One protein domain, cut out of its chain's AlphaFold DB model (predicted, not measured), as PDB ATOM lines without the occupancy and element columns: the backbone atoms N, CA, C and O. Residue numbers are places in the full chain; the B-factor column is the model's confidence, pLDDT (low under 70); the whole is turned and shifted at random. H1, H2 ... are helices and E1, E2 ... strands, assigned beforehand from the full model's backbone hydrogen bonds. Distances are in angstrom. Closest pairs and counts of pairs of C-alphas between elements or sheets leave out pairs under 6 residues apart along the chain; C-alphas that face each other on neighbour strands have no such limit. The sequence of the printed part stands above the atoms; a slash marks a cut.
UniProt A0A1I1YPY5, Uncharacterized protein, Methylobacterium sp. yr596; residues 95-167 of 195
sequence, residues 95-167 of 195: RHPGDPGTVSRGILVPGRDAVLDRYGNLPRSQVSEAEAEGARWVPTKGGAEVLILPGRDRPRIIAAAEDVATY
ATOM      1  N   ARG A  95     218.707 239.032 262.717       91.31
ATOM      2  CA  ARG A  95     219.578 240.058 263.274       91.31
ATOM      3  C   ARG A  95     220.254 239.496 264.516       91.31
ATOM      4  O   ARG A  95     219.571 238.888 265.335       91.31
ATOM      5  N   HIS A  96     221.546 239.758 264.667       90.38
ATOM      6  CA  HIS A  96     222.410 239.246 265.732       90.38
ATOM      7  C   HIS A  96     223.146 240.377 266.479       90.38
ATOM      8  O   HIS A  96     223.249 241.497 265.969       90.38
ATOM      9  N   PRO A  97     223.704 240.123 267.679       87.56
ATOM     10  CA  PRO A  97     224.624 241.040 268.340       87.56
ATOM     11  C   PRO A  97     225.753 241.505 267.407       87.56
ATOM     12  O   PRO A  97     226.390 240.707 266.724       87.56
ATOM     13  N   GLY A  98     226.017 242.811 267.392       83.75
ATOM     14  CA  GLY A  98     227.000 243.438 266.498       83.75
ATOM     15  C   GLY A  98     226.417 243.932 265.171       83.75
ATOM     16  O   GLY A  98     227.038 244.768 264.505       83.75
ATOM     17  N   ASP A  99     225.198 243.517 264.818       87.06
ATOM     18  CA  ASP A  99     224.496 244.054 263.660       87.06
ATOM     19  C   ASP A  99     224.108 245.529 263.841       87.06
ATOM     20  O   ASP A  99     224.045 246.060 264.958       87.06
ATOM     21  N   PRO A 100     223.822 246.240 262.737       82.62
ATOM     22  CA  PRO A 100     223.420 247.639 262.787       82.62
ATOM     23  C   PRO A 100     222.218 247.873 263.720       82.62
ATOM     24  O   PRO A 100     221.138 247.325 263.516       82.62
ATOM     25  N   GLY A 101     222.393 248.747 264.716       77.69
ATOM     26  CA  GLY A 101     221.341 249.074 265.687       77.69
ATOM     27  C   GLY A 101     221.253 248.122 266.886       77.69
ATOM     28  O   GLY A 101     220.276 248.194 267.624       77.69
ATOM     29  N   THR A 102     222.252 247.263 267.089       85.56
ATOM     30  CA  THR A 102     222.382 246.386 268.265       85.56
ATOM     31  C   THR A 102     223.534 246.838 269.174       85.56
ATOM     32  O   THR A 102     224.282 247.760 268.832       85.56
ATOM     33  N   VAL A 103     223.674 246.205 270.342       81.00
ATOM     34  CA  VAL A 103     224.839 246.340 271.231       81.00
ATOM     35  C   VAL A 103     225.598 245.014 271.312       81.00
ATOM     36  O   VAL A 103     225.115 243.985 270.847       81.00
ATOM     37  N   SER A 104     226.786 245.011 271.926       81.25
ATOM     38  CA  SER A 104     227.586 243.787 272.114       81.25
ATOM     39  C   SER A 104     226.858 242.698 272.905       81.25
ATOM     40  O   SER A 104     227.139 241.524 272.712       81.25
ATOM     41  N   ARG A 105     225.922 243.092 273.776       83.56
ATOM     42  CA  ARG A 105     225.066 242.187 274.553       83.56
ATOM     43  C   ARG A 105     223.883 241.621 273.769       83.56
ATOM     44  O   ARG A 105     223.197 240.759 274.287       83.56
ATOM     45  N   GLY A 106     223.611 242.136 272.571       87.69
ATOM     46  CA  GLY A 106     222.492 241.705 271.743       87.69
ATOM     47  C   GLY A 106     221.580 242.834 271.296       87.69
ATOM     48  O   GLY A 106     221.938 244.016 271.236       87.69
ATOM     49  N   ILE A 107     220.379 242.441 270.912       90.38
ATOM     50  CA  ILE A 107     219.351 243.312 270.370       90.38
ATOM     51  C   ILE A 107     218.577 243.909 271.535       90.38
ATOM     52  O   ILE A 107     217.891 243.193 272.261       90.38
ATOM     53  N   LEU A 108     218.672 245.227 271.700       91.44
ATOM     54  CA  LEU A 108     217.963 245.918 272.769       91.44
ATOM     55  C   LEU A 108     216.463 245.972 272.487       91.44
ATOM     56  O   LEU A 108     216.015 246.622 271.540       91.44
ATOM     57  N   VAL A 109     215.699 245.340 273.367       91.31
ATOM     58  CA  VAL A 109     214.246 245.430 273.435       91.31
ATOM     59  C   VAL A 109     213.888 246.289 274.648       91.31
ATOM     60  O   VAL A 109     214.347 245.995 275.755       91.31
ATOM     61  N   PRO A 110     213.101 247.366 274.489       93.38
ATOM     62  CA  PRO A 110     212.726 248.186 275.628       93.38
ATOM     63  C   PRO A 110     211.922 247.405 276.671       93.38
ATOM     64  O   PRO A 110     210.957 246.712 276.349       93.38
ATOM     65  N   GLY A 111     212.323 247.536 277.934       93.94
ATOM     66  CA  GLY A 111     211.608 246.966 279.067       93.94
ATOM     67  C   GLY A 111     210.341 247.754 279.395       93.94
ATOM     68  O   GLY A 111     210.163 248.896 278.977       93.94
ATOM     69  N   ARG A 112     209.451 247.161 280.194       94.50
ATOM     70  CA  ARG A 112     208.162 247.783 280.562       94.50
ATOM     71  C   ARG A 112     208.295 249.113 281.313       94.50
ATOM     72  O   ARG A 112     207.352 249.895 281.311       94.50
ATOM     73  N   ASP A 113     209.418 249.329 282.000       95.62
ATOM     74  CA  ASP A 113     209.680 250.526 282.804       95.62
ATOM     75  C   ASP A 113     210.654 251.488 282.078       95.62
ATOM     76  O   ASP A 113     211.153 252.440 282.678       95.62
ATOM     77  N   ALA A 114     210.934 251.239 280.790       96.00
ATOM     78  CA  ALA A 114     211.748 252.101 279.941       96.00
ATOM     79  C   ALA A 114     211.055 253.434 279.631       96.00
ATOM     80  O   ALA A 114     209.842 253.499 279.428       96.00
ATOM     81  N   VAL A 115     211.854 254.493 279.493       95.06
ATOM     82  CA  VAL A 115     211.370 255.800 279.024       95.06
ATOM     83  C   VAL A 115     211.665 255.900 277.540       95.06
ATOM     84  O   VAL A 115     212.806 256.100 277.138       95.06
ATOM     85  N   LEU A 116     210.628 255.745 276.727       94.31
ATOM     86  CA  LEU A 116     210.769 255.716 275.276       94.31
ATOM     87  C   LEU A 116     210.696 257.115 274.676       94.31
ATOM     88  O   LEU A 116     209.968 257.984 275.160       94.31
ATOM     89  N   ASP A 117     211.404 257.310 273.567       90.88
ATOM     90  CA  ASP A 117     211.176 258.475 272.724       90.88
ATOM     91  C   ASP A 117     209.799 258.403 272.027       90.88
ATOM     92  O   ASP A 117     209.076 257.402 272.074       90.88
ATOM     93  N   ARG A 118     209.426 259.475 271.319       90.06
ATOM     94  CA  ARG A 118     208.161 259.550 270.557       90.06
ATOM     95  C   ARG A 118     207.998 258.469 269.477       90.06
ATOM     96  O   ARG A 118     206.908 258.327 268.929       90.06
ATOM     97  N   TYR A 119     209.073 257.771 269.123       88.50
ATOM     98  CA  TYR A 119     209.098 256.698 268.134       88.50
ATOM     99  C   TYR A 119     209.107 255.311 268.798       88.50
ATOM    100  O   TYR A 119     209.036 254.304 268.104       88.50
ATOM    101  N   GLY A 120     209.127 255.238 270.132       88.88
ATOM    102  CA  GLY A 120     209.182 253.982 270.876       88.88
ATOM    103  C   GLY A 120     210.594 253.417 271.051       88.88
ATOM    104  O   GLY A 120     210.716 252.272 271.478       88.88
ATOM    105  N   ASN A 121     211.646 254.179 270.738       88.94
ATOM    106  CA  ASN A 121     213.026 253.729 270.912       88.94
ATOM    107  C   ASN A 121     213.543 254.053 272.316       88.94
ATOM    108  O   ASN A 121     213.184 255.075 272.904       88.94
ATOM    109  N   LEU A 122     214.468 253.223 272.803       90.81
ATOM    110  CA  LEU A 122     215.310 253.559 273.948       90.81
ATOM    111  C   LEU A 122     216.266 254.709 273.578       90.81
ATOM    112  O   LEU A 122     216.975 254.609 272.568       90.81
ATOM    113  N   PRO A 123     216.352 255.779 274.386       89.75
ATOM    114  CA  PRO A 123     217.414 256.767 274.271       89.75
ATOM    115  C   PRO A 123     218.793 256.108 274.383       89.75
ATOM    116  O   PRO A 123     218.996 255.195 275.183       89.75
ATOM    117  N   ARG A 124     219.771 256.607 273.614       83.38
ATOM    118  CA  ARG A 124     221.122 256.011 273.540       83.38
ATOM    119  C   ARG A 124     221.814 255.904 274.900       83.38
ATOM    120  O   ARG A 124     222.614 254.995 275.083       83.38
ATOM    121  N   SER A 125     221.534 256.833 275.810       90.56
ATOM    122  CA  SER A 125     222.163 256.899 277.127       90.56
ATOM    123  C   SER A 125     221.415 256.122 278.206       90.56
ATOM    124  O   SER A 125     222.020 255.808 279.225       90.56
ATOM    125  N   GLN A 126     220.145 255.755 277.996       93.19
ATOM    126  CA  GLN A 126     219.304 255.220 279.072       93.19
ATOM    127  C   GLN A 126     219.857 253.919 279.669       93.19
ATOM    128  O   GLN A 126     219.772 253.710 280.875       93.19
ATOM    129  N   VAL A 127     220.454 253.056 278.841       91.88
ATOM    130  CA  VAL A 127     221.117 251.832 279.318       91.88
ATOM    131  C   VAL A 127     222.313 252.178 280.206       91.88
ATOM    132  O   VAL A 127     222.374 251.718 281.342       91.88
ATOM    133  N   SER A 128     223.226 253.028 279.728       92.50
ATOM    134  CA  SER A 128     224.419 253.425 280.490       92.50
ATOM    135  C   SER A 128     224.087 254.220 281.757       92.50
ATOM    136  O   SER A 128     224.761 254.068 282.770       92.50
ATOM    137  N   GLU A 129     223.040 255.046 281.722       94.88
ATOM    138  CA  GLU A 129     222.540 255.788 282.884       94.88
ATOM    139  C   GLU A 129     221.967 254.828 283.927       94.88
ATOM    140  O   GLU A 129     222.350 254.889 285.092       94.88
ATOM    141  N   ALA A 130     221.133 253.868 283.510       94.88
ATOM    142  CA  ALA A 130     220.611 252.849 284.413       94.88
ATOM    143  C   ALA A 130     221.736 252.006 285.037       94.88
ATOM    144  O   ALA A 130     221.701 251.728 286.234       94.88
ATOM    145  N   GLU A 131     222.754 251.612 284.264       94.75
ATOM    146  CA  GLU A 131     223.927 250.897 284.786       94.75
ATOM    147  C   GLU A 131     224.698 251.730 285.824       94.75
ATOM    148  O   GLU A 131     225.098 251.190 286.861       94.75
ATOM    149  N   ALA A 132     224.856 253.039 285.589       96.38
ATOM    150  CA  ALA A 132     225.471 253.971 286.536       96.38
ATOM    151  C   ALA A 132     224.634 254.150 287.818       96.38
ATOM    152  O   ALA A 132     225.197 254.278 288.903       96.38
ATOM    153  N   GLU A 133     223.304 254.076 287.714       95.94
ATOM    154  CA  GLU A 133     222.370 254.046 288.851       95.94
ATOM    155  C   GLU A 133     222.357 252.698 289.602       95.94
ATOM    156  O   GLU A 133     221.668 252.549 290.612       95.94
ATOM    157  N   GLY A 134     223.130 251.707 289.145       96.44
ATOM    158  CA  GLY A 134     223.265 250.407 289.802       96.44
ATOM    159  C   GLY A 134     222.434 249.289 289.178       96.44
ATOM    160  O   GLY A 134     222.312 248.221 289.783       96.44
ATOM    161  N   ALA A 135     221.887 249.484 287.976       96.75
ATOM    162  CA  ALA A 135     221.255 248.401 287.237       96.75
ATOM    163  C   ALA A 135     222.256 247.290 286.891       96.75
ATOM    164  O   ALA A 135     223.470 247.505 286.756       96.75
ATOM    165  N   ARG A 136     221.733 246.072 286.764       96.44
ATOM    166  CA  ARG A 136     222.503 244.872 286.436       96.44
ATOM    167  C   ARG A 136     221.789 244.060 285.369       96.44
ATOM    168  O   ARG A 136     220.571 243.906 285.418       96.44
ATOM    169  N   TRP A 137     222.570 243.538 284.430       94.88
ATOM    170  CA  TRP A 137     222.117 242.517 283.495       94.88
ATOM    171  C   TRP A 137     221.974 241.192 284.236       94.88
ATOM    172  O   TRP A 137     222.896 240.761 284.930       94.88
ATOM    173  N   VAL A 138     220.798 240.587 284.126       94.81
ATOM    174  CA  VAL A 138     220.462 239.311 284.753       94.81
ATOM    175  C   VAL A 138     220.083 238.326 283.649       94.81
ATOM    176  O   VAL A 138     219.138 238.607 282.904       94.81
ATOM    177  N   PRO A 139     220.783 237.186 283.522       92.44
ATOM    178  CA  PRO A 139     220.461 236.190 282.512       92.44
ATOM    179  C   PRO A 139     219.108 235.543 282.810       92.44
ATOM    180  O   PRO A 139     218.759 235.261 283.962       92.44
ATOM    181  N   THR A 140     218.347 235.281 281.758       88.88
ATOM    182  CA  THR A 140     217.082 234.549 281.832       88.88
ATOM    183  C   THR A 140     217.266 233.115 281.344       88.88
ATOM    184  O   THR A 140     218.239 232.777 280.675       88.88
ATOM    185  N   LYS A 141     216.296 232.243 281.641       82.94
ATOM    186  CA  LYS A 141     216.306 230.855 281.145       82.94
ATOM    187  C   LYS A 141     216.167 230.749 279.615       82.94
ATOM    188  O   LYS A 141     216.371 229.665 279.087       82.94
ATOM    189  N   GLY A 142     215.793 231.834 278.932       77.88
ATOM    190  CA  GLY A 142     215.543 231.875 277.489       77.88
ATOM    191  C   GLY A 142     216.712 232.387 276.644       77.88
ATOM    192  O   GLY A 142     216.507 232.639 275.466       77.88
ATOM    193  N   GLY A 143     217.901 232.581 277.224       79.81
ATOM    194  CA  GLY A 143     219.071 233.122 276.516       79.81
ATOM    195  C   GLY A 143     219.174 234.649 276.560       79.81
ATOM    196  O   GLY A 143     220.277 235.175 276.563       79.81
ATOM    197  N   ALA A 144     218.059 235.361 276.730       87.06
ATOM    198  CA  ALA A 144     218.073 236.812 276.891       87.06
ATOM    199  C   ALA A 144     218.695 237.262 278.226       87.06
ATOM    200  O   ALA A 144     218.474 236.632 279.269       87.06
ATOM    201  N   GLU A 145     219.367 238.414 278.226       92.88
ATOM    202  CA  GLU A 145     219.731 239.150 279.444       92.88
ATOM    203  C   GLU A 145     218.745 240.300 279.686       92.88
ATOM    204  O   GLU A 145     218.343 240.994 278.757       92.88
ATOM    205  N   VAL A 146     218.372 240.562 280.940       94.75
ATOM    206  CA  VAL A 146     217.468 241.670 281.295       94.75
ATOM    207  C   VAL A 146     218.188 242.674 282.182       94.75
ATOM    208  O   VAL A 146     218.746 242.308 283.214       94.75
ATOM    209  N   LEU A 147     218.144 243.953 281.811       95.50
ATOM    210  CA  LEU A 147     218.669 245.058 282.604       95.50
ATOM    211  C   LEU A 147     217.660 245.454 283.682       95.50
ATOM    212  O   LEU A 147     216.621 246.067 283.401       95.50
ATOM    213  N   ILE A 148     217.987 245.113 284.924       97.12
ATOM    214  CA  ILE A 148     217.150 245.360 286.094       97.12
ATOM    215  C   ILE A 148     217.798 246.431 286.956       97.12
ATOM    216  O   ILE A 148     218.918 246.259 287.434       97.12
ATOM    217  N   LEU A 149     217.067 247.515 287.194       97.12
ATOM    218  CA  LEU A 149     217.438 248.550 288.149       97.12
ATOM    219  C   LEU A 149     216.739 248.268 289.486       97.12
ATOM    220  O   LEU A 149     215.499 248.263 289.526       97.12
ATOM    221  N   PRO A 150     217.491 248.014 290.575       94.56
ATOM    222  CA  PRO A 150     216.901 247.836 291.894       94.56
ATOM    223  C   PRO A 150     216.040 249.042 292.278       94.56
ATOM    224  O   PRO A 150     216.367 250.191 291.987       94.56
ATOM    225  N   GLY A 151     214.914 248.772 292.925       90.25
ATOM    226  CA  GLY A 151     214.000 249.795 293.416       90.25
ATOM    227  C   GLY A 151     213.542 249.452 294.823       90.25
ATOM    228  O   GLY A 151     213.591 248.292 295.226       90.25
ATOM    229  N   ARG A 152     213.102 250.471 295.567       84.38
ATOM    230  CA  ARG A 152     212.659 250.319 296.957       84.38
ATOM    231  C   ARG A 152     211.402 249.450 297.077       84.38
ATOM    232  O   ARG A 152     211.360 248.587 297.944       84.38
ATOM    233  N   ASP A 153     210.425 249.664 296.194       90.25
ATOM    234  CA  ASP A 153     209.139 248.949 296.227       90.25
ATOM    235  C   ASP A 153     209.111 247.752 295.268       90.25
ATOM    236  O   ASP A 153     208.581 246.692 295.588       90.25
ATOM    237  N   ARG A 154     209.689 247.916 294.070       94.31
ATOM    238  CA  ARG A 154     209.832 246.848 293.073       94.31
ATOM    239  C   ARG A 154     211.018 247.108 292.137       94.31
ATOM    240  O   ARG A 154     211.331 248.273 291.877       94.31
ATOM    241  N   PRO A 155     211.641 246.058 291.576       94.56
ATOM    242  CA  PRO A 155     212.641 246.214 290.525       94.56
ATOM    243  C   PRO A 155     212.022 246.805 289.250       94.56
ATOM    244  O   PRO A 155     210.927 246.408 288.833       94.56
ATOM    245  N   ARG A 156     212.750 247.727 288.614       96.44
ATOM    246  CA  ARG A 156     212.394 248.308 287.311       96.44
ATOM    247  C   ARG A 156     213.108 247.551 286.198       96.44
ATOM    248  O   ARG A 156     214.311 247.317 286.289       96.44
ATOM    249  N   ILE A 157     212.373 247.183 285.153       95.94
ATOM    250  CA  ILE A 157     212.920 246.496 283.976       95.94
ATOM    251  C   ILE A 157     213.120 247.523 282.866       95.94
ATOM    252  O   ILE A 157     212.146 248.008 282.286       95.94
ATOM    253  N   ILE A 158     214.382 247.840 282.579       96.38
ATOM    254  CA  ILE A 158     214.754 248.921 281.659       96.38
ATOM    255  C   ILE A 158     214.898 248.410 280.225       96.38
ATOM    256  O   ILE A 158     214.405 249.034 279.291       96.38
ATOM    257  N   ALA A 159     215.543 247.263 280.031       95.38
ATOM    258  CA  ALA A 159     215.756 246.676 278.712       95.38
ATOM    259  C   ALA A 159     215.926 245.159 278.813       95.38
ATOM    260  O   ALA A 159     216.279 244.645 279.872       95.38
ATOM    261  N   ALA A 160     215.710 244.463 277.705       93.69
ATOM    262  CA  ALA A 160     216.198 243.114 277.470       93.69
ATOM    263  C   ALA A 160     217.184 243.133 276.295       93.69
ATOM    264  O   ALA A 160     217.099 244.008 275.432       93.69
ATOM    265  N   ALA A 161     218.127 242.201 276.283       92.81
ATOM    266  CA  ALA A 161     219.059 241.970 275.196       92.81
ATOM    267  C   ALA A 161     218.844 240.545 274.683       92.81
ATOM    268  O   ALA A 161     219.067 239.583 275.415       92.81
ATOM    269  N   GLU A 162     218.355 240.446 273.451       90.69
ATOM    270  CA  GLU A 162     218.084 239.179 272.767       90.69
ATOM    271  C   GLU A 162     219.243 238.824 271.826       90.69
ATOM    272  O   GLU A 162     219.781 239.698 271.137       90.69
ATOM    273  N   ASP A 163     219.592 237.541 271.749       88.56
ATOM    274  CA  ASP A 163     220.680 237.053 270.888       88.56
ATOM    275  C   ASP A 163     220.295 237.012 269.405       88.56
ATOM    276  O   ASP A 163     221.153 237.103 268.524       88.56
ATOM    277  N   VAL A 164     219.004 236.856 269.106       89.50
ATOM    278  CA  VAL A 164     218.502 236.760 267.733       89.50
ATOM    279  C   VAL A 164     217.135 237.426 267.636       89.50
ATOM    280  O   VAL A 164     216.274 237.236 268.489       89.50
ATOM    281  N   ALA A 165     216.915 238.186 266.563       89.44
ATOM    282  CA  ALA A 165     215.579 238.607 266.152       89.44
ATOM    283  C   ALA A 165     215.333 238.185 264.705       89.44
ATOM    284  O   ALA A 165     216.087 238.569 263.810       89.44
ATOM    285  N   THR A 166     214.260 237.428 264.486       92.44
ATOM    286  CA  THR A 166     213.836 236.977 263.160       92.44
ATOM    287  C   THR A 166     212.859 237.975 262.548       92.44
ATOM    288  O   THR A 166     211.920 238.434 263.199       92.44
ATOM    289  N   TYR A 167     213.087 238.300 261.283       93.25
ATOM    290  CA  TYR A 167     212.307 239.233 260.490       93.25
ATOM    291  C   TYR A 167     211.604 238.505 259.359       93.25
ATOM    292  O   TYR A 167     212.228 237.795 258.565       93.25
TER     293      TYR A 167
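This is residues 95 to 167 of the 195 residues of an uncharacterized protein of Methylobacterium sp. yr596 (UniProt A0A1I1YPY5). A small twisted antiparallel sheet of four strands, in the order E1, E4, E3, E2, has one short helix, H1, over one face, running across the strands. A long loop, residues 111 to 125, leads from edge strand E1 to H1, and past the end of E4 the short strand E5 turns off as a tail. The 73 printed residues hold one named helix and five named strands, in the order E1, H1, E2, E3, E4, E5; the class is mixed, with under half of the residues in named elements. The whole is compact, with a radius of gyration of the C-alphas of 12.0 A and spans of 37 by 32 by 19 A.

After residues 95 to 106, find C-alpha 107 at (219.351, 243.312, 270.370), where E1 begins; it runs to 110, 9.8 A. H1 is residues 126 to 132, 9.8 A. Next come E2, 136 to 139, 9.7 A; E3, 145 to 149, 13.0 A; and E4, 156 to 162, 18.1 A. E5, 165 to 167, 6.6 A, ends at C-alpha 167 at (212.307, 239.233, 260.490).

Look first at E4 and E3, a hairpin at 163 degrees, with N 147 and O 159 2.8 A apart. E3 and E2, also a hairpin, have N 138 and O 146 at 2.8 A. E2, E3 and E4 form a meander, each strand the antiparallel neighbour of the one before. Beside E4, E1 has N 109 and O 160 at 2.8 A. H1 is on the sheet at a height of 8.8 A, only just over E3, on which 3 of its 7 C-alphas fall; their closest C-alphas, Ala 130 and Leu 149, are 6.5 A apart. On the local plane H1 and E3 stand at 65 degrees. In H1 every O i to N i+4 pair is within hydrogen-bond range. E4 runs on into E5 across a break of 2 residues, at 64 degrees; E5 pairs with no named strand.

The two C-alphas farthest apart, Arg 152 and Tyr 167, are 38.1 A apart. The printed part has no cut. The link from E1 to H1, 15 residues, is long. No printed residue is under 70 in pLDDT.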